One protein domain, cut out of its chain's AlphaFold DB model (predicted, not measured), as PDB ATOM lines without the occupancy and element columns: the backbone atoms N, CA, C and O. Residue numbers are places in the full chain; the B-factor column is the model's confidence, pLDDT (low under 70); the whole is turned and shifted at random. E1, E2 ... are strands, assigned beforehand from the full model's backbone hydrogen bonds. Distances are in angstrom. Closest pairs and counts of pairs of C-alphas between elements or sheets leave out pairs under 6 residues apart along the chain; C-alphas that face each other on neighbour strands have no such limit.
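AT A GLANCE: This is residues 179 to 222 of the 1269 residues of an uncharacterized protein of Micromonas commoda (strain RCC299 / NOUM17 / CCMP2709) (UniProt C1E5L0). With little regular structure, this is a rod: a thin two-stranded ribbon, E1 running on into E2 and back through E3 and E4, with unnamed residues 179 to 201 looped along it. The 44 printed residues have four named strands, E1 to E4 in chain order, in two antiparallel sheets, E2 - E3 and E1 - E4. The class is all strand, with only 14 residues in named elements. It is only just compact, close to loose, with a radius of gyration of the C-alphas of 10.8 A and spans of 34 by 15 by 10 A.

HOW THE PARTS SIT: E2, residues 207 to 210, and E3, residues 213 to 216, form an antiparallel hairpin, with N 208 and O 215 within hydrogen-bond range at 2.9 A. Residues 192 to 193 pair antiparallel with residues 207 to 208. E1, residues 202 to 204, runs on into E2 at 24 degrees. Its antiparallel neighbour E4, residues 219 to 221, has O 219 2.9 A from N 204, within hydrogen-bond range.

IN THESE COORDINATES: E2 measures 10.1 A and E3 9.5 A. E1 begins at C-alpha 202 (-35.976, 16.666, 11.349); E4 ends at C-alpha 221 (-41.144, 17.568, 12.136).

THE WHOLE: The farthest C-alphas, Gly 200 and Asp 211, are 34.0 A apart. The printed part has no cut. pLDDT is under 70 at residues 190, 200, 211 and 212.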
ATOM      1  N   GLY A 179     -34.301  26.452  15.527       84.75
ATOM      2  CA  GLY A 179     -33.593  27.724  15.473       84.75
ATOM      3  C   GLY A 179     -33.418  28.243  14.041       84.75
ATOM      4  O   GLY A 179     -33.573  27.518  13.060       84.75
ATOM      5  N   VAL A 180     -33.010  29.507  13.934       84.00
ATOM      6  CA  VAL A 180     -32.827  30.255  12.672       84.00
ATOM      7  C   VAL A 180     -31.817  29.603  11.706       84.00
ATOM      8  O   VAL A 180     -31.863  29.843  10.503       84.00
ATOM      9  N   GLY A 181     -30.926  28.738  12.199       86.06
ATOM     10  CA  GLY A 181     -29.931  28.049  11.380       86.06
ATOM     11  C   GLY A 181     -28.919  29.007  10.760       86.06
ATOM     12  O   GLY A 181     -28.317  29.807  11.476       86.06
ATOM     13  N   ASN A 182     -28.713  28.912   9.445       83.56
ATOM     14  CA  ASN A 182     -27.857  29.843   8.698       83.56
ATOM     15  C   ASN A 182     -28.630  31.043   8.104       83.56
ATOM     16  O   ASN A 182     -28.013  31.895   7.466       83.56
ATOM     17  N   CYS A 183     -29.952  31.122   8.305       83.81
ATOM     18  CA  CYS A 183     -30.763  32.223   7.799       83.81
ATOM     19  C   CYS A 183     -30.403  33.556   8.474       83.81
ATOM     20  O   CYS A 183     -30.012  33.612   9.641       83.81
ATOM     21  N   THR A 184     -30.559  34.656   7.738       82.00
ATOM     22  CA  THR A 184     -30.288  36.015   8.229       82.00
ATOM     23  C   THR A 184     -31.452  36.946   7.898       82.00
ATOM     24  O   THR A 184     -32.323  36.601   7.102       82.00
ATOM     25  N   SER A 185     -31.473  38.144   8.483       78.00
ATOM     26  CA  SER A 185     -32.486  39.165   8.179       78.00
ATOM     27  C   SER A 185     -32.249  39.907   6.853       78.00
ATOM     28  O   SER A 185     -32.902  40.912   6.596       78.00
ATOM     29  N   ALA A 186     -31.269  39.474   6.057       77.88
ATOM     30  CA  ALA A 186     -30.904  40.069   4.776       77.88
ATOM     31  C   ALA A 186     -30.503  38.962   3.787       77.88
ATOM     32  O   ALA A 186     -29.359  38.887   3.345       77.88
ATOM     33  N   LEU A 187     -31.446  38.063   3.493       84.31
ATOM     34  CA  LEU A 187     -31.302  37.053   2.443       84.31
ATOM     35  C   LEU A 187     -31.622  37.716   1.099       84.31
ATOM     36  O   LEU A 187     -32.721  38.240   0.951       84.31
ATOM     37  N   PHE A 188     -30.699  37.749   0.139       81.25
ATOM     38  CA  PHE A 188     -30.941  38.463  -1.121       81.25
ATOM     39  C   PHE A 188     -31.873  37.691  -2.059       81.25
ATOM     40  O   PHE A 188     -31.904  36.462  -2.046       81.25
ATOM     41  N   SER A 189     -32.584  38.409  -2.934       74.06
ATOM     42  CA  SER A 189     -33.399  37.807  -3.997       74.06
ATOM     43  C   SER A 189     -32.575  36.801  -4.825       74.06
ATOM     44  O   SER A 189     -31.454  37.097  -5.263       74.06
ATOM     45  N   GLY A 190     -33.110  35.586  -4.974       68.12
ATOM     46  CA  GLY A 190     -32.451  34.427  -5.586       68.12
ATOM     47  C   GLY A 190     -31.610  33.556  -4.639       68.12
ATOM     48  O   GLY A 190     -31.134  32.509  -5.071       68.12
ATOM     49  N   GLU A 191     -31.418  33.936  -3.372       80.50
ATOM     50  CA  GLU A 191     -30.719  33.117  -2.370       80.50
ATOM     51  C   GLU A 191     -31.686  32.276  -1.519       80.50
ATOM     52  O   GLU A 191     -32.856  32.623  -1.319       80.50
ATOM     53  N   SER A 192     -31.165  31.176  -0.971       85.06
ATOM     54  CA  SER A 192     -31.857  30.311  -0.018       85.06
ATOM     55  C   SER A 192     -31.058  30.112   1.271       85.06
ATOM     56  O   SER A 192     -29.849  30.348   1.339       85.06
ATOM     57  N   CYS A 193     -31.761  29.713   2.325       83.56
ATOM     58  CA  CYS A 193     -31.206  29.422   3.632       83.56
ATOM     59  C   CYS A 193     -31.930  28.244   4.295       83.56
ATOM     60  O   CYS A 193     -33.051  27.858   3.958       83.56
ATOM     61  N   THR A 194     -31.246  27.658   5.265       86.25
ATOM     62  CA  THR A 194     -31.558  26.386   5.900       86.25
ATOM     63  C   THR A 194     -31.686  26.609   7.412       86.25
ATOM     64  O   THR A 194     -30.673  26.780   8.107       86.25
ATOM     65  N   PRO A 195     -32.916  26.623   7.954       87.44
ATOM     66  CA  PRO A 195     -33.130  26.612   9.394       87.44
ATOM     67  C   PRO A 195     -32.562  25.350  10.057       87.44
ATOM     68  O   PRO A 195     -32.307  24.336   9.411       87.44
ATOM     69  N   THR A 196     -32.379  25.389  11.372       86.12
ATOM     70  CA  THR A 196     -31.928  24.233  12.172       86.12
ATOM     71  C   THR A 196     -33.066  23.724  13.034       86.12
ATOM     72  O   THR A 196     -33.706  24.533  13.688       86.12
ATOM     73  N   CYS A 197     -33.278  22.414  13.125       88.62
ATOM     74  CA  CYS A 197     -34.306  21.860  14.009       88.62
ATOM     75  C   CYS A 197     -33.787  21.542  15.413       88.62
ATOM     76  O   CYS A 197     -32.612  21.216  15.602       88.62
ATOM     77  N   ASP A 198     -34.684  21.629  16.394       85.38
ATOM     78  CA  ASP A 198     -34.403  21.261  17.776       85.38
ATOM     79  C   ASP A 198     -34.174  19.748  17.904       85.38
ATOM     80  O   ASP A 198     -34.589  18.937  17.072       85.38
ATOM     81  N   THR A 199     -33.494  19.338  18.977       79.81
ATOM     82  CA  THR A 199     -33.141  17.926  19.186       79.81
ATOM     83  C   THR A 199     -34.397  17.057  19.279       79.81
ATOM     84  O   THR A 199     -35.198  17.218  20.196       79.81
ATOM     85  N   GLY A 200     -34.534  16.107  18.352       69.94
ATOM     86  CA  GLY A 200     -35.725  15.262  18.221       69.94
ATOM     87  C   GLY A 200     -36.670  15.665  17.085       69.94
ATOM     88  O   GLY A 200     -37.713  15.037  16.950       69.94
ATOM     89  N   TYR A 201     -36.303  16.651  16.262       77.94
ATOM     90  CA  TYR A 201     -37.018  17.047  15.048       77.94
ATOM     91  C   TYR A 201     -36.080  17.009  13.825       77.94
ATOM     92  O   TYR A 201     -34.876  17.239  13.938       77.94
ATOM     93  N   LEU A 202     -36.636  16.704  12.653       79.69
ATOM     94  CA  LEU A 202     -35.976  16.666  11.349       79.69
ATOM     95  C   LEU A 202     -36.475  17.834  10.488       79.69
ATOM     96  O   LEU A 202     -37.667  18.140  10.506       79.69
ATOM     97  N   LEU A 203     -35.578  18.461   9.724       82.88
ATOM     98  CA  LEU A 203     -35.941  19.520   8.783       82.88
ATOM     99  C   LEU A 203     -36.543  18.926   7.506       82.88
ATOM    100  O   LEU A 203     -35.962  18.015   6.913       82.88
ATOM    101  N   VAL A 204     -37.661  19.490   7.059       83.31
ATOM    102  CA  VAL A 204     -38.233  19.294   5.722       83.31
ATOM    103  C   VAL A 204     -38.464  20.656   5.065       83.31
ATOM    104  O   VAL A 204     -38.802  21.611   5.759       83.31
ATOM    105  N   GLY A 205     -38.285  20.747   3.746       79.88
ATOM    106  CA  GLY A 205     -38.400  22.004   2.994       79.88
ATOM    107  C   GLY A 205     -37.210  22.962   3.155       79.88
ATOM    108  O   GLY A 205     -36.223  22.664   3.827       79.88
ATOM    109  N   GLU A 206     -37.311  24.121   2.507       79.62
ATOM    110  CA  GLU A 206     -36.278  25.165   2.441       79.62
ATOM    111  C   GLU A 206     -36.914  26.569   2.514       79.62
ATOM    112  O   GLU A 206     -38.112  26.739   2.251       79.62
ATOM    113  N   ARG A 207     -36.123  27.583   2.880       86.31
ATOM    114  CA  ARG A 207     -36.536  28.989   2.861       86.31
ATOM    115  C   ARG A 207     -35.730  29.761   1.822       86.31
ATOM    116  O   ARG A 207     -34.505  29.707   1.837       86.31
ATOM    117  N   SER A 208     -36.391  30.516   0.955       84.00
ATOM    118  CA  SER A 208     -35.751  31.321  -0.092       84.00
ATOM    119  C   SER A 208     -36.317  32.738  -0.171       84.00
ATOM    120  O   SER A 208     -37.349  33.054   0.425       84.00
ATOM    121  N   CYS A 209     -35.604  33.618  -0.870       80.69
ATOM    122  CA  CYS A 209     -36.036  34.980  -1.165       80.69
ATOM    123  C   CYS A 209     -36.307  35.123  -2.665       80.69
ATOM    124  O   CYS A 209     -35.419  34.861  -3.477       80.69
ATOM    125  N   VAL A 210     -37.513  35.548  -3.041       76.62
ATOM    126  CA  VAL A 210     -37.920  35.758  -4.440       76.62
ATOM    127  C   VAL A 210     -38.603  37.118  -4.547       76.62
ATOM    128  O   VAL A 210     -39.551  37.386  -3.815       76.62
ATOM    129  N   ASP A 211     -38.094  37.996  -5.414       68.56
ATOM    130  CA  ASP A 211     -38.591  39.367  -5.629       68.56
ATOM    131  C   ASP A 211     -38.789  40.178  -4.327       68.56
ATOM    132  O   ASP A 211     -39.787  40.875  -4.141       68.56
ATOM    133  N   GLY A 212     -37.852  40.044  -3.378       64.94
ATOM    134  CA  GLY A 212     -37.927  40.695  -2.060       64.94
ATOM    135  C   GLY A 212     -38.957  40.084  -1.094       64.94
ATOM    136  O   GLY A 212     -39.162  40.606  -0.001       64.94
ATOM    137  N   THR A 213     -39.587  38.961  -1.457       70.06
ATOM    138  CA  THR A 213     -40.566  38.229  -0.635       70.06
ATOM    139  C   THR A 213     -40.000  36.894  -0.131       70.06
ATOM    140  O   THR A 213     -39.459  36.101  -0.904       70.06
ATOM    141  N   THR A 214     -40.132  36.607   1.171       77.81
ATOM    142  CA  THR A 214     -39.766  35.296   1.742       77.81
ATOM    143  C   THR A 214     -40.717  34.205   1.256       77.81
ATOM    144  O   THR A 214     -41.915  34.265   1.539       77.81
ATOM    145  N   VAL A 215     -40.175  33.159   0.638       81.56
ATOM    146  CA  VAL A 215     -40.872  31.894   0.387       81.56
ATOM    147  C   VAL A 215     -40.380  30.889   1.424       81.56
ATOM    148  O   VAL A 215     -39.225  30.470   1.395       81.56
ATOM    149  N   ASP A 216     -41.238  30.534   2.380       80.25
ATOM    150  CA  ASP A 216     -40.878  29.659   3.499       80.25
ATOM    151  C   ASP A 216     -41.628  28.328   3.430       80.25
ATOM    152  O   ASP A 216     -42.830  28.265   3.685       80.25
ATOM    153  N   THR A 217     -40.910  27.258   3.082       81.75
ATOM    154  CA  THR A 217     -41.434  25.880   3.099       81.75
ATOM    155  C   THR A 217     -40.806  25.031   4.207       81.75
ATOM    156  O   THR A 217     -41.128  23.852   4.339       81.75
ATOM    157  N   ALA A 218     -39.907  25.618   5.006       78.12
ATOM    158  CA  ALA A 218     -39.109  24.911   5.995       78.12
ATOM    159  C   ALA A 218     -39.898  24.621   7.286       78.12
ATOM    160  O   ALA A 218     -40.348  25.531   7.982       78.12
ATOM    161  N   ALA A 219     -40.003  23.345   7.658       83.38
ATOM    162  CA  ALA A 219     -40.653  22.894   8.886       83.38
ATOM    163  C   ALA A 219     -39.805  21.856   9.635       83.38
ATOM    164  O   ALA A 219     -39.124  21.029   9.032       83.38
ATOM    165  N   CYS A 220     -39.882  21.876  10.967       86.12
ATOM    166  CA  CYS A 220     -39.234  20.895  11.835       86.12
ATOM    167  C   CYS A 220     -40.267  19.892  12.354       86.12
ATOM    168  O   CYS A 220     -41.150  20.239  13.141       86.12
ATOM    169  N   VAL A 221     -40.160  18.640  11.904       82.75
ATOM    170  CA  VAL A 221     -41.144  17.568  12.136       82.75
ATOM    171  C   VAL A 221     -40.541  16.411  12.933       82.75
ATOM    172  O   VAL A 221     -39.344  16.154  12.860       82.75
ATOM    173  N   ILE A 222     -41.351  15.706  13.725       78.69
ATOM    174  CA  ILE A 222     -40.867  14.583  14.547       78.69
ATOM    175  C   ILE A 222     -40.482  13.412  13.620       78.69
ATOM    176  O   ILE A 222     -41.302  13.021  12.786       78.69
TER     177      ILE A 222